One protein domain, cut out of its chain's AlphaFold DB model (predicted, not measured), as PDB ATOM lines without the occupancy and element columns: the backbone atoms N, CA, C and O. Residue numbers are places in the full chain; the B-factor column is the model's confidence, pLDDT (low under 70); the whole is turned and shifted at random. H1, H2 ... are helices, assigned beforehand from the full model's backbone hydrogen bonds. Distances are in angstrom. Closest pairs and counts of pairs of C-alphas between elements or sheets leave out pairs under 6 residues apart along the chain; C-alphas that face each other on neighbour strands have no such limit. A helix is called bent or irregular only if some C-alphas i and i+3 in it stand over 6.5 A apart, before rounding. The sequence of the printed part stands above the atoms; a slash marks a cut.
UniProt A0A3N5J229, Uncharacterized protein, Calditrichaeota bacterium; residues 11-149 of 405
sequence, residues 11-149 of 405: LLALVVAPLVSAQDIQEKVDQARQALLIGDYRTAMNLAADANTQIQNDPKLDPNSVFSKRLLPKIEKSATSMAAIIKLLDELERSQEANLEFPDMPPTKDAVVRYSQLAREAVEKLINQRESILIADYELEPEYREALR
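AT A GLANCE: This is residues 11 to 149 of the 405 residues of an uncharacterized protein of Calditrichaeota bacterium (UniProt A0A3N5J229). A long, thin rod is built round the long helix H3, with the hairpin of H1 and H2 along its first part and H4 folded back beside its last part. H1, H2 and H3 make an up-and-down bundle of three helices, each running against the one before it; the short H5 packs near the middle on H1 and H3, and residues 11 to 16 of H1 stick out at one tip. The printed part has 139 residues with five named helices, in the order H1, H2, H3, H4, H5, and no named strand: the class is all helix. The whole is extended, with a radius of gyration of the C-alphas of 23.5 A and spans of 90 by 22 by 19 A.

IN THESE COORDINATES: H1 is residues 11 to 37, 39.8 A long, from C-alpha 11 at (-15.846, -4.821, 154.610). H2 is residues 41 to 57, 24.2 A. H3 is residues 66 to 99, 48.4 A, with a kink of 28 degrees near residue 73; it is irregular, but only just: C-alphas 69 and 72 are 6.9 A apart. H4 is residues 109 to 135, 39.5 A, from C-alpha 109 at (-53.681, -27.341, 231.782). H5 is residues 142 to 148, 10.1 A, ending with C-alpha 148 at (-35.251, -14.827, 196.840).

HOW THE PARTS SIT: H3 is the hub, touching the four other helices. H2 and H3 form a hairpin at a shallow tilt of 28 degrees, opposite ways; the closest C-alphas, of Tyr 41 and Ala 79, are 4.7 A apart. H1 and H2 form a hairpin too, at a shallow tilt of 20 degrees; H1 touches H2 with residues 25 to 36 alone, closest at the C-alphas of Ala 32 and Ala 44, 4.1 A. H1 touches H3 with residues 29 to 36 alone, the same way at a shallow tilt of 24 degrees; the closest C-alphas, of Leu 36 and Ala 79, are 6.9 A apart. The hairpin of H3 and H4 has a shallow tilt of 14 degrees, and residues 85 to 92 of H3 alone touch residues 130 to 134 of H4; the closest C-alphas, of Ile 85 and Ile 133, are 6.5 A apart. H5 touches H1 at a steep tilt of 66 degrees, closest at the C-alphas of Leu 37 and Tyr 144, 5.4 A. H5 touches H3 at a steep tilt of 43 degrees, closest at the C-alphas of Met 82 and Leu 148, 7.4 A. H4 is apart from H1 and H2. In H2, H4 and H5 every O i to N i+4 pair is within hydrogen-bond range; in H1 it is 21 of 23 and in H3 27 of 30.

THE WHOLE: The C-alphas farthest apart, of Leu 11 and Thr 108, are 89.5 A apart. The printed part has no cut and no long link. Its mean pLDDT is 84.0; residues 11 to 22, 109 and 112 are under 70.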
ATOM      1  N   LEU A  11     -15.869  -5.990 153.712       43.06
ATOM      2  CA  LEU A  11     -15.846  -4.821 154.610       43.06
ATOM      3  C   LEU A  11     -17.189  -4.595 155.317       43.06
ATOM      4  O   LEU A  11     -17.194  -4.277 156.499       43.06
ATOM      5  N   LEU A  12     -18.316  -4.810 154.633       41.22
ATOM      6  CA  LEU A  12     -19.647  -4.746 155.237       41.22
ATOM      7  C   LEU A  12     -19.851  -5.895 156.239       41.22
ATOM      8  O   LEU A  12     -20.326  -5.656 157.340       41.22
ATOM      9  N   ALA A  13     -19.401  -7.116 155.926       44.94
ATOM     10  CA  ALA A  13     -19.402  -8.238 156.866       44.94
ATOM     11  C   ALA A  13     -18.439  -8.020 158.052       44.94
ATOM     12  O   ALA A  13     -18.773  -8.395 159.167       44.94
ATOM     13  N   LEU A  14     -17.293  -7.354 157.858       40.00
ATOM     14  CA  LEU A  14     -16.345  -6.997 158.930       40.00
ATOM     15  C   LEU A  14     -16.844  -5.882 159.858       40.00
ATOM     16  O   LEU A  14     -16.367  -5.789 160.985       40.00
ATOM     17  N   VAL A  15     -17.766  -5.036 159.392       42.59
ATOM     18  CA  VAL A  15     -18.367  -3.948 160.182       42.59
ATOM     19  C   VAL A  15     -19.686  -4.385 160.826       42.59
ATOM     20  O   VAL A  15     -19.982  -3.961 161.937       42.59
ATOM     21  N   VAL A  16     -20.456  -5.263 160.175       40.00
ATOM     22  CA  VAL A  16     -21.750  -5.750 160.681       40.00
ATOM     23  C   VAL A  16     -21.597  -6.973 161.591       40.00
ATOM     24  O   VAL A  16     -22.341  -7.071 162.561       40.00
ATOM     25  N   ALA A  17     -20.620  -7.863 161.364       45.97
ATOM     26  CA  ALA A  17     -20.412  -9.020 162.241       45.97
ATOM     27  C   ALA A  17     -20.180  -8.623 163.712       45.97
ATOM     28  O   ALA A  17     -20.911  -9.155 164.536       45.97
ATOM     29  N   PRO A  18     -19.319  -7.637 164.060       48.25
ATOM     30  CA  PRO A  18     -19.157  -7.183 165.447       48.25
ATOM     31  C   PRO A  18     -20.428  -6.574 166.058       48.25
ATOM     32  O   PRO A  18     -20.587  -6.595 167.272       48.25
ATOM     33  N   LEU A  19     -21.325  -6.014 165.237       47.97
ATOM     34  CA  LEU A  19     -22.596  -5.423 165.674       47.97
ATOM     35  C   LEU A  19     -23.661  -6.493 165.960       47.97
ATOM     36  O   LEU A  19     -24.420  -6.343 166.911       47.97
ATOM     37  N   VAL A  20     -23.684  -7.575 165.176       52.72
ATOM     38  CA  VAL A  20     -24.567  -8.732 165.400       52.72
ATOM     39  C   VAL A  20     -24.063  -9.577 166.575       52.72
ATOM     40  O   VAL A  20     -24.850  -9.969 167.421       52.72
ATOM     41  N   SER A  21     -22.754  -9.781 166.716       51.69
ATOM     42  CA  SER A  21     -22.207 -10.584 167.816       51.69
ATOM     43  C   SER A  21     -22.060  -9.818 169.144       51.69
ATOM     44  O   SER A  21     -22.051 -10.435 170.206       51.69
ATOM     45  N   ALA A  22     -22.034  -8.478 169.140       60.66
ATOM     46  CA  ALA A  22     -22.252  -7.685 170.359       60.66
ATOM     47  C   ALA A  22     -23.714  -7.755 170.850       60.66
ATOM     48  O   ALA A  22     -23.968  -7.598 172.045       60.66
ATOM     49  N   GLN A  23     -24.668  -8.018 169.947       73.75
ATOM     50  CA  GLN A  23     -26.071  -8.250 170.292       73.75
ATOM     51  C   GLN A  23     -26.247  -9.583 171.035       73.75
ATOM     52  O   GLN A  23     -26.981  -9.619 172.017       73.75
ATOM     53  N   ASP A  24     -25.495 -10.620 170.656       81.62
ATOM     54  CA  ASP A  24     -25.501 -11.920 171.347       81.62
ATOM     55  C   ASP A  24     -24.981 -11.817 172.798       81.62
ATOM     56  O   ASP A  24     -25.539 -12.420 173.718       81.62
ATOM     57  N   ILE A  25     -23.932 -11.016 173.040       86.75
ATOM     58  CA  ILE A  25     -23.416 -10.752 174.399       86.75
ATOM     59  C   ILE A  25     -24.425  -9.950 175.225       86.75
ATOM     60  O   ILE A  25     -24.657 -10.262 176.395       86.75
ATOM     61  N   GLN A  26     -25.042  -8.933 174.620       86.88
ATOM     62  CA  GLN A  26     -26.091  -8.144 175.263       86.88
ATOM     63  C   GLN A  26     -27.293  -9.022 175.642       86.88
ATOM     64  O   GLN A  26     -27.776  -8.931 176.768       86.88
ATOM     65  N   GLU A  27     -27.726  -9.918 174.752       90.38
ATOM     66  CA  GLU A  27     -28.821 -10.850 175.021       90.38
ATOM     67  C   GLU A  27     -28.501 -11.763 176.212       90.38
ATOM     68  O   GLU A  27     -29.331 -11.913 177.106       90.38
ATOM     69  N   LYS A  28     -27.280 -12.309 176.297       91.62
ATOM     70  CA  LYS A  28     -26.853 -13.127 177.449       91.62
ATOM     71  C   LYS A  28     -26.861 -12.350 178.758       91.62
ATOM     72  O   LYS A  28     -27.257 -12.889 179.788       91.62
ATOM     73  N   VAL A  29     -26.438 -11.088 178.731       90.56
ATOM     74  CA  VAL A  29     -26.460 -10.197 179.900       90.56
ATOM     75  C   VAL A  29     -27.894  -9.919 180.350       90.56
ATOM     76  O   VAL A  29     -28.177  -9.956 181.548       90.56
ATOM     77  N   ASP A  30     -28.807  -9.687 179.410       92.69
ATOM     78  CA  ASP A  30     -30.217  -9.445 179.715       92.69
ATOM     79  C   ASP A  30     -30.916 -10.719 180.211       92.69
ATOM     80  O   ASP A  30     -31.632 -10.670 181.212       92.69
ATOM     81  N   GLN A  31     -30.636 -11.879 179.609       95.62
ATOM     82  CA  GLN A  31     -31.105 -13.181 180.095       95.62
ATOM     83  C   GLN A  31     -30.556 -13.498 181.493       95.62
ATOM     84  O   GLN A  31     -31.291 -13.993 182.343       95.62
ATOM     85  N   ALA A  32     -29.291 -13.172 181.776       94.56
ATOM     86  CA  ALA A  32     -28.703 -13.381 183.097       94.56
ATOM     87  C   ALA A  32     -29.378 -12.507 184.162       94.56
ATOM     88  O   ALA A  32     -29.661 -12.981 185.261       94.56
ATOM     89  N   ARG A  33     -29.704 -11.252 183.836       93.75
ATOM     90  CA  ARG A  33     -30.498 -10.379 184.718       93.75
ATOM     91  C   ARG A  33     -31.907 -10.914 184.937       93.75
ATOM     92  O   ARG A  33     -32.372 -10.931 186.070       93.75
ATOM     93  N   GLN A  34     -32.571 -11.387 183.884       94.69
ATOM     94  CA  GLN A  34     -33.888 -12.018 184.009       94.69
ATOM     95  C   GLN A  34     -33.837 -13.272 184.885       94.69
ATOM     96  O   GLN A  34     -34.722 -13.463 185.715       94.69
ATOM     97  N   ALA A  35     -32.784 -14.084 184.764       94.38
ATOM     98  CA  ALA A  35     -32.567 -15.237 185.628       94.38
ATOM     99  C   ALA A  35     -32.428 -14.820 187.106       94.38
ATOM    100  O   ALA A  35     -33.065 -15.419 187.971       94.38
ATOM    101  N   LEU A  36     -31.693 -13.739 187.404       94.56
ATOM    102  CA  LEU A  36     -31.626 -13.179 188.763       94.56
ATOM    103  C   LEU A  36     -32.994 -12.696 189.269       94.56
ATOM    104  O   LEU A  36     -33.338 -12.962 190.419       94.56
ATOM    105  N   LEU A  37     -33.804 -12.052 188.420       94.69
ATOM    106  CA  LEU A  37     -35.151 -11.577 188.778       94.69
ATOM    107  C   LEU A  37     -36.126 -12.700 189.156       94.69
ATOM    108  O   LEU A  37     -37.116 -12.437 189.833       94.69
ATOM    109  N   ILE A  38     -35.859 -13.939 188.743       93.25
ATOM    110  CA  ILE A  38     -36.674 -15.107 189.107       93.25
ATOM    111  C   ILE A  38     -36.002 -16.016 190.144       93.25
ATOM    112  O   ILE A  38     -36.527 -17.087 190.444       93.25
ATOM    113  N   GLY A  39     -34.851 -15.622 190.700       91.06
ATOM    114  CA  GLY A  39     -34.148 -16.412 191.715       91.06
ATOM    115  C   GLY A  39     -33.143 -17.437 191.173       91.06
ATOM    116  O   GLY A  39     -32.505 -18.135 191.963       91.06
ATOM    117  N   ASP A  40     -32.959 -17.536 189.853       94.56
ATOM    118  CA  ASP A  40     -32.084 -18.528 189.217       94.56
ATOM    119  C   ASP A  40     -30.644 -18.012 189.053       94.56
ATOM    120  O   ASP A  40     -30.161 -17.667 187.969       94.56
ATOM    121  N   TYR A  41     -29.924 -17.988 190.175       94.56
ATOM    122  CA  TYR A  41     -28.521 -17.571 190.209       94.56
ATOM    123  C   TYR A  41     -27.595 -18.479 189.382       94.56
ATOM    124  O   TYR A  41     -26.554 -18.019 188.915       94.56
ATOM    125  N   ARG A  42     -27.941 -19.764 189.197       95.44
ATOM    126  CA  ARG A  42     -27.096 -20.723 188.463       95.44
ATOM    127  C   ARG A  42     -27.105 -20.404 186.980       95.44
ATOM    128  O   ARG A  42     -26.043 -20.320 186.367       95.44
ATOM    129  N   THR A  43     -28.290 -20.175 186.420       96.00
ATOM    130  CA  THR A  43     -28.429 -19.740 185.028       96.00
ATOM    131  C   THR A  43     -27.760 -18.383 184.818       96.00
ATOM    132  O   THR A  43     -27.010 -18.228 183.855       96.00
ATOM    133  N   ALA A  44     -27.917 -17.440 185.754       95.88
ATOM    134  CA  ALA A  44     -27.228 -16.150 185.692       95.88
ATOM    135  C   ALA A  44     -25.691 -16.283 185.685       95.88
ATOM    136  O   ALA A  44     -25.029 -15.657 184.858       95.88
ATOM    137  N   MET A  45     -25.120 -17.129 186.556       95.31
ATOM    138  CA  MET A  45     -23.678 -17.413 186.579       95.31
ATOM    139  C   MET A  45     -23.193 -18.044 185.274       95.31
ATOM    140  O   MET A  45     -22.178 -17.615 184.730       95.31
ATOM    141  N   ASN A  46     -23.918 -19.037 184.756       96.56
ATOM    142  CA  ASN A  46     -23.545 -19.729 183.522       96.56
ATOM    143  C   ASN A  46     -23.561 -18.782 182.316       96.56
ATOM    144  O   ASN A  46     -22.624 -18.786 181.521       96.56
ATOM    145  N   LEU A  47     -24.594 -17.941 182.202       96.00
ATOM    146  CA  LEU A  47     -24.709 -16.948 181.133       96.00
ATOM    147  C   LEU A  47     -23.621 -15.873 181.228       96.00
ATOM    148  O   LEU A  47     -23.054 -15.492 180.204       96.00
ATOM    149  N   ALA A  48     -23.288 -15.416 182.440       94.00
ATOM    150  CA  ALA A  48     -22.207 -14.455 182.645       94.00
ATOM    151  C   ALA A  48     -20.832 -15.047 182.290       94.00
ATOM    152  O   ALA A  48     -20.046 -14.405 181.591       94.00
ATOM    153  N   ALA A  49     -20.564 -16.290 182.704       94.06
ATOM    154  CA  ALA A  49     -19.319 -16.994 182.403       94.06
ATOM    155  C   ALA A  49     -19.160 -17.286 180.901       94.06
ATOM    156  O   ALA A  49     -18.072 -17.107 180.347       94.06
ATOM    157  N   ASP A  50     -20.239 -17.692 180.227       94.19
ATOM    158  CA  ASP A  50     -20.256 -17.907 178.779       94.19
ATOM    159  C   ASP A  50     -20.013 -16.592 178.020       94.19
ATOM    160  O   ASP A  50     -19.123 -16.523 177.172       94.19
ATOM    161  N   ALA A  51     -20.703 -15.508 178.394       92.19
ATOM    162  CA  ALA A  51     -20.471 -14.183 177.816       92.19
ATOM    163  C   ALA A  51     -19.020 -13.705 178.016       92.19
ATOM    164  O   ALA A  51     -18.394 -13.210 177.079       92.19
ATOM    165  N   ASN A  52     -18.446 -13.902 179.209       93.06
ATOM    166  CA  ASN A  52     -17.051 -13.554 179.483       93.06
ATOM    167  C   ASN A  52     -16.076 -14.385 178.630       93.06
ATOM    168  O   ASN A  52     -15.126 -13.846 178.066       93.06
ATOM    169  N   THR A  53     -16.333 -15.686 178.478       93.31
ATOM    170  CA  THR A  53     -15.518 -16.591 177.650       93.31
ATOM    171  C   THR A  53     -15.545 -16.174 176.179       93.31
ATOM    172  O   THR A  53     -14.508 -16.152 175.517       93.31
ATOM    173  N   GLN A  54     -16.712 -15.781 175.662       90.81
ATOM    174  CA  GLN A  54     -16.850 -15.292 174.288       90.81
ATOM    175  C   GLN A  54     -16.081 -13.985 174.066       90.81
ATOM    176  O   GLN A  54     -15.355 -13.877 173.081       90.81
ATOM    177  N   ILE A  55     -16.141 -13.040 175.012       90.50
ATOM    178  CA  ILE A  55     -15.355 -11.795 174.961       90.50
ATOM    179  C   ILE A  55     -13.846 -12.073 175.041       90.50
ATOM    180  O   ILE A  55     -13.060 -11.408 174.373       90.50
ATOM    181  N   GLN A  56     -13.412 -13.049 175.842       91.19
ATOM    182  CA  GLN A  56     -11.995 -13.425 175.918       91.19
ATOM    183  C   GLN A  56     -11.490 -14.042 174.606       91.19
ATOM    184  O   GLN A  56     -10.367 -13.756 174.191       91.19
ATOM    185  N   ASN A  57     -12.324 -14.850 173.945       91.25
ATOM    186  CA  ASN A  57     -12.005 -15.476 172.662       91.25
ATOM    187  C   ASN A  57     -12.048 -14.482 171.488       91.25
ATOM    188  O   ASN A  57     -11.259 -14.613 170.552       91.25
ATOM    189  N   ASP A  58     -12.928 -13.478 171.544       89.25
ATOM    190  CA  ASP A  58     -12.963 -12.359 170.600       89.25
ATOM    191  C   ASP A  58     -13.161 -11.010 171.324       89.25
ATOM    192  O   ASP A  58     -14.291 -10.548 171.518       89.25
ATOM    193  N   PRO A  59     -12.065 -10.307 171.676       86.38
ATOM    194  CA  PRO A  59     -12.140  -9.016 172.365       86.38
ATOM    195  C   PRO A  59     -12.871  -7.915 171.584       86.38
ATOM    196  O   PRO A  59     -13.221  -6.885 172.160       86.38
ATOM    197  N   LYS A  60     -13.118  -8.096 170.276       86.69
ATOM    198  CA  LYS A  60     -13.889  -7.138 169.469       86.69
ATOM    199  C   LYS A  60     -15.377  -7.133 169.816       86.69
ATOM    200  O   LYS A  60     -16.057  -6.185 169.432       86.69
ATOM    201  N   LEU A  61     -15.861  -8.148 170.533       83.62
ATOM    202  CA  LEU A  61     -17.234  -8.226 171.040       83.62
ATOM    203  C   LEU A  61     -17.503  -7.233 172.182       83.62
ATOM    204  O   LEU A  61     -18.652  -6.896 172.446       83.62
ATOM    205  N   ASP A  62     -16.451  -6.724 172.834       84.88
ATOM    206  CA  ASP A  62     -16.546  -5.709 173.887       84.88
ATOM    207  C   ASP A  62     -15.466  -4.620 173.710       84.88
ATOM    208  O   ASP A  62     -14.564  -4.469 174.542       84.88
ATOM    209  N   PRO A  63     -15.539  -3.820 172.627       78.44
ATOM    210  CA  PRO A  63     -14.472  -2.888 172.256       78.44
ATOM    211  C   PRO A  63     -14.258  -1.783 173.302       78.44
ATOM    212  O   PRO A  63     -13.168  -1.223 173.400       78.44
ATOM    213  N   ASN A  64     -15.286  -1.489 174.106       84.31
ATOM    214  CA  ASN A  64     -15.255  -0.484 175.170       84.31
ATOM    215  C   ASN A  64     -15.085  -1.090 176.577       84.31
ATOM    216  O   ASN A  64     -15.125  -0.356 177.566       84.31
ATOM    217  N   SER A  65     -14.911  -2.411 176.687       85.81
ATOM    218  CA  SER A  65     -14.837  -3.140 177.961       85.81
ATOM    219  C   SER A  65     -16.046  -2.928 178.898       85.81
ATOM    220  O   SER A  65     -15.905  -2.996 180.121       85.81
ATOM    221  N   VAL A  66     -17.230  -2.602 178.368       87.69
ATOM    222  CA  VAL A  66     -18.432  -2.323 179.174       87.69
ATOM    223  C   VAL A  66     -18.955  -3.610 179.800       87.69
ATOM    224  O   VAL A  66     -19.273  -3.632 180.992       87.69
ATOM    225  N   PHE A  67     -19.015  -4.689 179.026       88.88
ATOM    226  CA  PHE A  67     -19.515  -5.971 179.508       88.88
ATOM    227  C   PHE A  67     -18.550  -6.580 180.520       88.88
ATOM    228  O   PHE A  67     -18.922  -6.796 181.673       88.88
ATOM    229  N   SER A  68     -17.291  -6.743 180.118       88.94
ATOM    230  CA  SER A  68     -16.233  -7.386 180.901       88.94
ATOM    231  C   SER A  68     -15.873  -6.650 182.196       88.94
ATOM    232  O   SER A  68     -15.587  -7.298 183.198       88.94
ATOM    233  N   LYS A  69     -15.898  -5.306 182.224       89.38
ATOM    234  CA  LYS A  69     -15.487  -4.533 183.417       89.38
ATOM    235  C   LYS A  69     -16.631  -3.968 184.250       89.38
ATOM    236  O   LYS A  69     -16.373  -3.519 185.365       89.38
ATOM    237  N   ARG A  70     -17.868  -3.912 183.737       87.56
ATOM    238  CA  ARG A  70     -18.993  -3.289 184.465       87.56
ATOM    239  C   ARG A  70     -20.194  -4.202 184.632       87.56
ATOM    240  O   ARG A  70     -20.692  -4.304 185.747       87.56
ATOM    241  N   LEU A  71     -20.697  -4.800 183.552       89.12
ATOM    242  CA  LEU A  71     -21.980  -5.512 183.599       89.12
ATOM    243  C   LEU A  71     -21.832  -6.944 184.118       89.12
ATOM    244  O   LEU A  71     -22.516  -7.302 185.075       89.12
ATOM    245  N   LEU A  72     -20.908  -7.726 183.553       92.75
ATOM    246  CA  LEU A  72     -20.680  -9.115 183.962       92.75
ATOM    247  C   LEU A  72     -20.227  -9.224 185.428       92.75
ATOM    248  O   LEU A  72     -20.872  -9.967 186.164       92.75
ATOM    249  N   PRO A  73     -19.268  -8.411 185.929       93.75
ATOM    250  CA  PRO A  73     -18.878  -8.480 187.340       93.75
ATOM    251  C   PRO A  73     -20.023  -8.170 188.317       93.75
ATOM    252  O   PRO A  73     -20.075  -8.726 189.411       93.75
ATOM    253  N   LYS A  74     -20.966  -7.291 187.943       92.00
ATOM    254  CA  LYS A  74     -22.152  -7.001 188.769       92.00
ATOM    255  C   LYS A  74     -23.120  -8.181 188.821       92.00
ATOM    256  O   LYS A  74     -23.655  -8.477 189.890       92.00
ATOM    257  N   ILE A  75     -23.333  -8.843 187.683       93.62
ATOM    258  CA  ILE A  75     -24.174 -10.042 187.590       93.62
ATOM    259  C   ILE A  75     -23.539 -11.179 188.392       93.62
ATOM    260  O   ILE A  75     -24.214 -11.773 189.225       93.62
ATOM    261  N   GLU A  76     -22.240 -11.422 188.223       94.12
ATOM    262  CA  GLU A  76     -21.494 -12.436 188.975       94.12
ATOM    263  C   GLU A  76     -21.537 -12.174 190.484       94.12
ATOM    264  O   GLU A  76     -21.809 -13.092 191.261       94.12
ATOM    265  N   LYS A  77     -21.336 -10.918 190.914       94.06
ATOM    266  CA  LYS A  77     -21.444 -10.529 192.327       94.06
ATOM    267  C   LYS A  77     -22.846 -10.805 192.873       94.06
ATOM    268  O   LYS A  77     -22.971 -11.439 193.916       94.06
ATOM    269  N   SER A  78     -23.888 -10.392 192.152       93.62
ATOM    270  CA  SER A  78     -25.285 -10.596 192.565       93.62
ATOM    271  C   SER A  78     -25.644 -12.080 192.630       93.62
ATOM    272  O   SER A  78     -26.200 -12.537 193.628       93.62
ATOM    273  N   ALA A  79     -25.253 -12.859 191.620       94.50
ATOM    274  CA  ALA A  79     -25.482 -14.296 191.587       94.50
ATOM    275  C   ALA A  79     -24.739 -15.021 192.721       94.50
ATOM    276  O   ALA A  79     -25.284 -15.937 193.329       94.50
ATOM    277  N   THR A  80     -23.522 -14.581 193.057       94.19
ATOM    278  CA  THR A  80     -22.741 -15.132 194.176       94.19
ATOM    279  C   THR A  80     -23.400 -14.824 195.519       94.19
ATOM    280  O   THR A  80     -23.531 -15.720 196.353       94.19
ATOM    281  N   SER A  81     -23.868 -13.588 195.716       93.81
ATOM    282  CA  SER A  81     -24.644 -13.198 196.898       93.81
ATOM    283  C   SER A  81     -25.916 -14.042 197.035       93.81
ATOM    284  O   SER A  81     -26.172 -14.594 198.103       93.81
ATOM    285  N   MET A  82     -26.685 -14.216 195.954       94.31
ATOM    286  CA  MET A  82     -27.888 -15.058 195.961       94.31
ATOM    287  C   MET A  82     -27.568 -16.526 196.253       94.31
ATOM    288  O   MET A  82     -28.271 -17.148 197.043       94.31
ATOM    289  N   ALA A  83     -26.494 -17.074 195.676       93.88
ATOM    290  CA  ALA A  83     -26.046 -18.438 195.949       93.88
ATOM    291  C   ALA A  83     -25.711 -18.645 197.435       93.88
ATOM    292  O   ALA A  83     -26.093 -19.656 198.024       93.88
ATOM    293  N   ALA A  84     -25.014 -17.680 198.043       93.44
ATOM    294  CA  ALA A  84     -24.663 -17.716 199.458       93.44
ATOM    295  C   ALA A  84     -25.909 -17.644 200.354       93.44
ATOM    296  O   ALA A  84     -26.034 -18.443 201.279       93.44
ATOM    297  N   ILE A  85     -26.854 -16.753 200.040       94.50
ATOM    298  CA  ILE A  85     -28.121 -16.642 200.771       94.50
ATOM    299  C   ILE A  85     -28.937 -17.933 200.654       94.50
ATOM    300  O   ILE A  85     -29.387 -18.463 201.664       94.50
ATOM    301  N   ILE A  86     -29.089 -18.480 199.445       93.81
ATOM    302  CA  ILE A  86     -29.817 -19.736 199.218       93.81
ATOM    303  C   ILE A  86     -29.198 -20.882 200.019       93.81
ATOM    304  O   ILE A  86     -29.927 -21.661 200.623       93.81
ATOM    305  N   LYS A  87     -27.866 -20.951 200.089       93.75
ATOM    306  CA  LYS A  87     -27.175 -21.944 200.912       93.75
ATOM    307  C   LYS A  87     -27.488 -21.777 202.404       93.75
ATOM    308  O   LYS A  87     -27.722 -22.775 203.074       93.75
ATOM    309  N   LEU A  88     -27.522 -20.545 202.916       94.31
ATOM    310  CA  LEU A  88     -27.907 -20.278 204.306       94.31
ATOM    311  C   LEU A  88     -29.372 -20.642 204.579       94.31
ATOM    312  O   LEU A  88     -29.678 -21.143 205.658       94.31
ATOM    313  N   LEU A  89     -30.271 -20.424 203.615       93.62
ATOM    314  CA  LEU A  89     -31.665 -20.867 203.714       93.62
ATOM    315  C   LEU A  89     -31.760 -22.403 203.737       93.62
ATOM    316  O   LEU A  89     -32.437 -22.943 204.605       93.62
ATOM    317  N   ASP A  90     -31.032 -23.107 202.861       93.06
ATOM    318  CA  ASP A  90     -30.949 -24.580 202.871       93.06
ATOM    319  C   ASP A  90     -30.365 -25.114 204.203       93.06
ATOM    320  O   ASP A  90     -30.799 -26.142 204.722       93.06
ATOM    321  N   GLU A  91     -29.363 -24.438 204.777       93.00
ATOM    322  CA  GLU A  91     -28.785 -24.802 206.080       93.00
ATOM    323  C   GLU A  91     -29.766 -24.555 207.233       93.00
ATOM    324  O   GLU A  91     -29.871 -25.392 208.134       93.00
ATOM    325  N   LEU A  92     -30.513 -23.445 207.193       92.19
ATOM    326  CA  LEU A  92     -31.562 -23.149 208.165       92.19
ATOM    327  C   LEU A  92     -32.643 -24.230 208.132       92.19
ATOM    328  O   LEU A  92     -32.928 -24.795 209.182       92.19
ATOM    329  N   GLU A  93     -33.179 -24.557 206.956       88.81
ATOM    330  CA  GLU A  93     -34.176 -25.620 206.758       88.81
ATOM    331  C   GLU A  93     -33.734 -26.933 207.424       88.81
ATOM    332  O   GLU A  93     -34.369 -27.390 208.374       88.81
ATOM    333  N   ARG A  94     -32.563 -27.461 207.037       87.69
ATOM    334  CA  ARG A  94     -32.015 -28.709 207.601       87.69
ATOM    335  C   ARG A  94     -31.802 -28.641 209.109       87.69
ATOM    336  O   ARG A  94     -31.998 -29.627 209.815       87.69
ATOM    337  N   SER A  95     -31.351 -27.490 209.611       87.56
ATOM    338  CA  SER A  95     -31.141 -27.306 211.046       87.56
ATOM    339  C   SER A  95     -32.455 -27.330 211.825       87.56
ATOM    340  O   SER A  95     -32.464 -27.795 212.961       87.56
ATOM    341  N   GLN A  96     -33.556 -26.856 211.240       85.38
ATOM    342  CA  GLN A  96     -34.857 -26.847 211.900       85.38
ATOM    343  C   GLN A  96     -35.518 -28.215 211.828       85.38
ATOM    344  O   GLN A  96     -35.951 -28.702 212.865       85.38
ATOM    345  N   GLU A  97     -35.507 -28.882 210.673       78.62
ATOM    346  CA  GLU A  97     -36.008 -30.259 210.540       78.62
ATOM    347  C   GLU A  97     -35.395 -31.188 211.604       78.62
ATOM    348  O   GLU A  97     -36.104 -31.950 212.264       78.62
ATOM    349  N   ALA A  98     -34.081 -31.063 211.833       76.69
ATOM    350  CA  ALA A  98     -33.347 -31.875 212.800       76.69
ATOM    351  C   ALA A  98     -33.584 -31.496 214.273       76.69
ATOM    352  O   ALA A  98     -33.416 -32.346 215.141       76.69
ATOM    353  N   ASN A  99     -33.927 -30.238 214.575       76.25
ATOM    354  CA  ASN A  99     -34.001 -29.727 215.955       76.25
ATOM    355  C   ASN A  99     -35.415 -29.341 216.403       76.25
ATOM    356  O   ASN A  99     -35.598 -28.874 217.530       76.25
ATOM    357  N   LEU A 100     -36.418 -29.495 215.538       76.12
ATOM    358  CA  LEU A 100     -37.801 -29.199 215.868       76.12
ATOM    359  C   LEU A 100     -38.388 -30.341 216.703       76.12
ATOM    360  O   LEU A 100     -39.086 -31.222 216.197       76.12
ATOM    361  N   GLU A 101     -38.081 -30.324 217.994       74.50
ATOM    362  CA  GLU A 101     -38.623 -31.238 218.991       74.50
ATOM    363  C   GLU A 101     -39.385 -30.462 220.066       74.50
ATOM    364  O   GLU A 101     -38.929 -29.434 220.573       74.50
ATOM    365  N   PHE A 102     -40.551 -30.983 220.441       79.06
ATOM    366  CA  PHE A 102     -41.324 -30.476 221.568       79.06
ATOM    367  C   PHE A 102     -41.240 -31.484 222.717       79.06
ATOM    368  O   PHE A 102     -41.495 -32.669 222.489       79.06
ATOM    369  N   PRO A 103     -40.904 -31.047 223.945       81.56
ATOM    370  CA  PRO A 103     -40.742 -31.953 225.075       81.56
ATOM    371  C   PRO A 103     -42.059 -32.659 225.381       81.56
ATOM    372  O   PRO A 103     -43.110 -32.024 225.337       81.56
ATOM    373  N   ASP A 104     -42.022 -33.938 225.744       80.25
ATOM    374  CA  ASP A 104     -43.199 -34.637 226.260       80.25
ATOM    375  C   ASP A 104     -43.577 -34.105 227.645       80.25
ATOM    376  O   ASP A 104     -42.776 -34.113 228.582       80.25
ATOM    377  N   MET A 105     -44.809 -33.619 227.771       80.56
ATOM    378  CA  MET A 105     -45.363 -33.073 229.002       80.56
ATOM    379  C   MET A 105     -46.618 -33.855 229.388       80.56
ATOM    380  O   MET A 105     -47.393 -34.249 228.513       80.56
ATOM    381  N   PRO A 106     -46.855 -34.078 230.692       81.31
ATOM    382  CA  PRO A 106     -48.076 -34.731 231.139       81.31
ATOM    383  C   PRO A 106     -49.301 -33.900 230.722       81.31
ATOM    384  O   PRO A 106     -49.237 -32.665 230.787       81.31
ATOM    385  N   PRO A 107     -50.421 -34.545 230.339       78.06
ATOM    386  CA  PRO A 107     -51.619 -33.863 229.864       78.06
ATOM    387  C   PRO A 107     -52.246 -33.077 231.014       78.06
ATOM    388  O   PRO A 107     -52.993 -33.584 231.846       78.06
ATOM    389  N   THR A 108     -51.868 -31.809 231.094       78.06
ATOM    390  CA  THR A 108     -52.235 -30.875 232.155       78.06
ATOM    391  C   THR A 108     -52.552 -29.528 231.525       78.06
ATOM    392  O   THR A 108     -52.054 -29.205 230.448       78.06
ATOM    393  N   LYS A 109     -53.351 -28.709 232.214       68.94
ATOM    394  CA  LYS A 109     -53.681 -27.341 231.782       68.94
ATOM    395  C   LYS A 109     -52.432 -26.515 231.439       68.94
ATOM    396  O   LYS A 109     -52.427 -25.794 230.443       68.94
ATOM    397  N   ASP A 110     -51.377 -26.648 232.240       76.25
ATOM    398  CA  ASP A 110     -50.122 -25.911 232.061       76.25
ATOM    399  C   ASP A 110     -49.328 -26.403 230.848       76.25
ATOM    400  O   ASP A 110     -48.729 -25.592 230.139       76.25
ATOM    401  N   ALA A 111     -49.372 -27.709 230.559       77.00
ATOM    402  CA  ALA A 111     -48.739 -28.273 229.372       77.00
ATOM    403  C   ALA A 111     -49.327 -27.679 228.088       77.00
ATOM    404  O   ALA A 111     -48.567 -27.292 227.205       77.00
ATOM    405  N   VAL A 112     -50.651 -27.504 228.009       69.88
ATOM    406  CA  VAL A 112     -51.297 -26.918 226.820       69.88
ATOM    407  C   VAL A 112     -50.794 -25.499 226.559       69.88
ATOM    408  O   VAL A 112     -50.406 -25.160 225.439       69.88
ATOM    409  N   VAL A 113     -50.779 -24.666 227.602       71.12
ATOM    410  CA  VAL A 113     -50.299 -23.282 227.509       71.12
ATOM    411  C   VAL A 113     -48.842 -23.264 227.066       71.12
ATOM    412  O   VAL A 113     -48.468 -22.474 226.201       71.12
ATOM    413  N   ARG A 114     -48.031 -24.168 227.621       79.06
ATOM    414  CA  ARG A 114     -46.611 -24.262 227.310       79.06
ATOM    415  C   ARG A 114     -46.351 -24.740 225.884       79.06
ATOM    416  O   ARG A 114     -45.502 -24.159 225.227       79.06
ATOM    417  N   TYR A 115     -47.092 -25.721 225.370       75.19
ATOM    418  CA  TYR A 115     -46.976 -26.140 223.972       75.19
ATOM    419  C   TYR A 115     -47.395 -25.040 222.997       75.19
ATOM    420  O   TYR A 115     -46.680 -24.791 222.034       75.19
ATOM    421  N   SER A 116     -48.496 -24.328 223.270       70.75
ATOM    422  CA  SER A 116     -48.916 -23.175 222.454       70.75
ATOM    423  C   SER A 116     -47.858 -22.061 222.457       70.75
ATOM    424  O   SER A 116     -47.567 -21.474 221.416       70.75
ATOM    425  N   GLN A 117     -47.226 -21.801 223.604       76.81
ATOM    426  CA  GLN A 117     -46.135 -20.834 223.695       76.81
ATOM    427  C   GLN A 117     -44.893 -21.292 222.916       76.81
ATOM    428  O   GLN A 117     -44.381 -20.526 222.104       76.81
ATOM    429  N   LEU A 118     -44.458 -22.541 223.102       79.50
ATOM    430  CA  LEU A 118     -43.324 -23.120 222.372       79.50
ATOM    431  C   LEU A 118     -43.553 -23.098 220.856       79.50
ATOM    432  O   LEU A 118     -42.622 -22.826 220.106       79.50
ATOM    433  N   ALA A 119     -44.791 -23.324 220.407       74.69
ATOM    434  CA  ALA A 119     -45.186 -23.214 219.005       74.69
ATOM    435  C   ALA A 119     -44.924 -21.816 218.446       74.69
ATOM    436  O   ALA A 119     -44.245 -21.654 217.436       74.69
ATOM    437  N   ARG A 120     -45.457 -20.794 219.128       75.56
ATOM    438  CA  ARG A 120     -45.319 -19.396 218.709       75.56
ATOM    439  C   ARG A 120     -43.863 -18.963 218.717       75.56
ATOM    440  O   ARG A 120     -43.425 -18.343 217.757       75.56
ATOM    441  N   GLU A 121     -43.121 -19.326 219.760       83.44
ATOM    442  CA  GLU A 121     -41.693 -19.027 219.870       83.44
ATOM    443  C   GLU A 121     -40.889 -19.702 218.750       83.44
ATOM    444  O   GLU A 121     -40.016 -19.067 218.164       83.44
ATOM    445  N   ALA A 122     -41.202 -20.956 218.404       82.25
ATOM    446  CA  ALA A 122     -40.559 -21.662 217.298       82.25
ATOM    447  C   ALA A 122     -40.861 -21.002 215.941       82.25
ATOM    448  O   ALA A 122     -39.935 -20.735 215.174       82.25
ATOM    449  N   VAL A 123     -42.131 -20.673 215.678       81.81
ATOM    450  CA  VAL A 123     -42.570 -19.969 214.462       81.81
ATOM    451  C   VAL A 123     -41.892 -18.604 214.342       81.81
ATOM    452  O   VAL A 123     -41.286 -18.295 213.317       81.81
ATOM    453  N   GLU A 124     -41.960 -17.789 215.393       84.31
ATOM    454  CA  GLU A 124     -41.388 -16.444 215.407       84.31
ATOM    455  C   GLU A 124     -39.868 -16.487 215.228       84.31
ATOM    456  O   GLU A 124     -39.313 -15.740 214.419       84.31
ATOM    457  N   LYS A 125     -39.185 -17.401 215.925       87.50
ATOM    458  CA  LYS A 125     -37.741 -17.597 215.783       87.50
ATOM    459  C   LYS A 125     -37.370 -17.966 214.349       87.50
ATOM    460  O   LYS A 125     -36.426 -17.382 213.818       87.50
ATOM    461  N   LEU A 126     -38.098 -18.889 213.723       87.38
ATOM    462  CA  LEU A 126     -37.821 -19.333 212.358       87.38
ATOM    463  C   LEU A 126     -38.037 -18.208 211.336       87.38
ATOM    464  O   LEU A 126     -37.161 -17.961 210.503       87.38
ATOM    465  N   ILE A 127     -39.139 -17.461 211.450       87.81
ATOM    466  CA  ILE A 127     -39.406 -16.286 210.608       87.81
ATOM    467  C   ILE A 127     -38.290 -15.247 210.772       87.81
ATOM    468  O   ILE A 127     -37.726 -14.782 209.781       87.81
ATOM    469  N   ASN A 128     -37.915 -14.924 212.011       90.19
ATOM    470  CA  ASN A 128     -36.873 -13.937 212.290       90.19
ATOM    471  C   ASN A 128     -35.504 -14.368 211.749       90.19
ATOM    472  O   ASN A 128     -34.781 -13.545 211.185       90.19
ATOM    473  N   GLN A 129     -35.142 -15.646 211.886       91.19
ATOM    474  CA  GLN A 129     -33.893 -16.185 211.343       91.19
ATOM    475  C   GLN A 129     -33.875 -16.130 209.813       91.19
ATOM    476  O   GLN A 129     -32.885 -15.685 209.231       91.19
ATOM    477  N   ARG A 130     -34.979 -16.506 209.161       91.56
ATOM    478  CA  ARG A 130     -35.122 -16.432 207.703       91.56
ATOM    479  C   ARG A 130     -35.008 -15.000 207.184       91.56
ATOM    480  O   ARG A 130     -34.262 -14.749 206.240       91.56
ATOM    481  N   GLU A 131     -35.719 -14.056 207.796       90.44
ATOM    482  CA  GLU A 131     -35.645 -12.650 207.387       90.44
ATOM    483  C   GLU A 131     -34.253 -12.068 207.649       90.44
ATOM    484  O   GLU A 131     -33.728 -11.354 206.798       90.44
ATOM    485  N   SER A 132     -33.607 -12.443 208.760       90.62
ATOM    486  CA  SER A 132     -32.223 -12.047 209.061       90.62
ATOM    487  C   SER A 132     -31.242 -12.500 207.976       90.62
ATOM    488  O   SER A 132     -30.343 -11.745 207.619       90.62
ATOM    489  N   ILE A 133     -31.433 -13.694 207.404       91.81
ATOM    490  CA  ILE A 133     -30.625 -14.191 206.279       91.81
ATOM    491  C   ILE A 133     -30.824 -13.324 205.024       91.81
ATOM    492  O   ILE A 133     -29.847 -12.998 204.351       91.81
ATOM    493  N   LEU A 134     -32.059 -12.903 204.721       86.56
ATOM    494  CA  LEU A 134     -32.340 -12.033 203.568       86.56
ATOM    495  C   LEU A 134     -31.765 -10.618 203.717       86.56
ATOM    496  O   LEU A 134     -31.493  -9.959 202.709       86.56
ATOM    497  N   ILE A 135     -31.625 -10.129 204.953       83.56
ATOM    498  CA  ILE A 135     -31.099  -8.790 205.244       83.56
ATOM    499  C   ILE A 135     -29.639  -8.759 205.686       83.56
ATOM    500  O   ILE A 135     -29.137  -7.669 205.953       83.56
ATOM    501  N   ALA A 136     -28.965  -9.911 205.731       78.12
ATOM    502  CA  ALA A 136     -27.535  -9.998 205.998       78.12
ATOM    503  C   ALA A 136     -26.726  -9.116 205.024       78.12
ATOM    504  O   ALA A 136     -27.245  -8.711 203.979       78.12
ATOM    505  N   ASP A 137     -25.460  -8.838 205.364       73.44
ATOM    506  CA  ASP A 137     -24.531  -7.911 204.680       73.44
ATOM    507  C   ASP A 137     -24.115  -8.343 203.249       73.44
ATOM    508  O   ASP A 137     -22.968  -8.204 202.821       73.44
ATOM    509  N   TYR A 138     -25.050  -8.873 202.470       80.19
ATOM    510  CA  TYR A 138     -24.918  -9.114 201.049       80.19
ATOM    511  C   TYR A 138     -25.312  -7.855 200.280       80.19
ATOM    512  O   TYR A 138     -26.453  -7.383 200.325       80.19
ATOM    513  N   GLU A 139     -24.361  -7.333 199.508       80.62
ATOM    514  CA  GLU A 139     -24.644  -6.348 198.472       80.62
ATOM    515  C   GLU A 139     -25.485  -7.012 197.374       80.62
ATOM    516  O   GLU A 139     -24.961  -7.692 196.488       80.62
ATOM    517  N   LEU A 140     -26.802  -6.839 197.476       86.25
ATOM    518  CA  LEU A 140     -27.792  -7.347 196.537       86.25
ATOM    519  C   LEU A 140     -28.862  -6.280 196.308       86.25
ATOM    520  O   LEU A 140     -29.399  -5.721 197.268       86.25
ATOM    521  N   GLU A 141     -29.159  -6.005 195.038       88.31
ATOM    522  CA  GLU A 141     -30.183  -5.039 194.643       88.31
ATOM    523  C   GLU A 141     -31.575  -5.477 195.154       88.31
ATOM    524  O   GLU A 141     -31.841  -6.681 195.255       88.31
ATOM    525  N   PRO A 142     -32.478  -4.533 195.499       89.81
ATOM    526  CA  PRO A 142     -33.763  -4.861 196.126       89.81
ATOM    527  C   PRO A 142     -34.625  -5.841 195.320       89.81
ATOM    528  O   PRO A 142     -35.255  -6.720 195.897       89.81
ATOM    529  N   GLU A 143     -34.617  -5.724 193.992       90.19
ATOM    530  CA  GLU A 143     -35.370  -6.596 193.081       90.19
ATOM    531  C   GLU A 143     -34.906  -8.060 193.131       90.19
ATOM    532  O   GLU A 143     -35.731  -8.970 193.176       90.19
ATOM    533  N   TYR A 144     -33.596  -8.307 193.220       91.88
ATOM    534  CA  TYR A 144     -33.056  -9.663 193.357       91.88
ATOM    535  C   TYR A 144     -33.244 -10.212 194.771       91.88
ATOM    536  O   TYR A 144     -33.411 -11.416 194.957       91.88
ATOM    537  N   ARG A 145     -33.256  -9.334 195.782       90.38
ATOM    538  CA  ARG A 145     -33.599  -9.722 197.153       90.38
ATOM    539  C   ARG A 145     -35.049 -10.185 197.254       90.38
ATOM    540  O   ARG A 145     -35.315 -11.179 197.919       90.38
ATOM    541  N   GLU A 146     -35.964  -9.506 196.572       90.94
ATOM    542  CA  GLU A 146     -37.366  -9.924 196.513       90.94
ATOM    543  C   GLU A 146     -37.523 -11.255 195.767       90.94
ATOM    544  O   GLU A 146     -38.233 -12.142 196.236       90.94
ATOM    545  N   ALA A 147     -36.770 -11.463 194.682       92.12
ATOM    546  CA  ALA A 147     -36.761 -12.732 193.954       92.12
ATOM    547  C   ALA A 147     -36.420 -13.944 194.849       92.12
ATOM    548  O   ALA A 147     -36.963 -15.033 194.650       92.12
ATOM    549  N   LEU A 148     -35.582 -13.764 195.882       92.31
ATOM    550  CA  LEU A 148     -35.251 -14.827 196.840       92.31
ATOM    551  C   LEU A 148     -36.473 -15.341 197.613       92.31
ATOM    552  O   LEU A 148     -36.519 -16.532 197.921       92.31
ATOM    553  N   ARG A 149     -37.491 -14.504 197.859       92.38
ATOM    554  CA  ARG A 149     -38.743 -14.923 198.523       92.38
ATOM    555  C   ARG A 149     -39.560 -15.910 197.688       92.38
ATOM    556  O   ARG A 149     -40.412 -16.620 198.210       92.38
TER     557      ARG A 149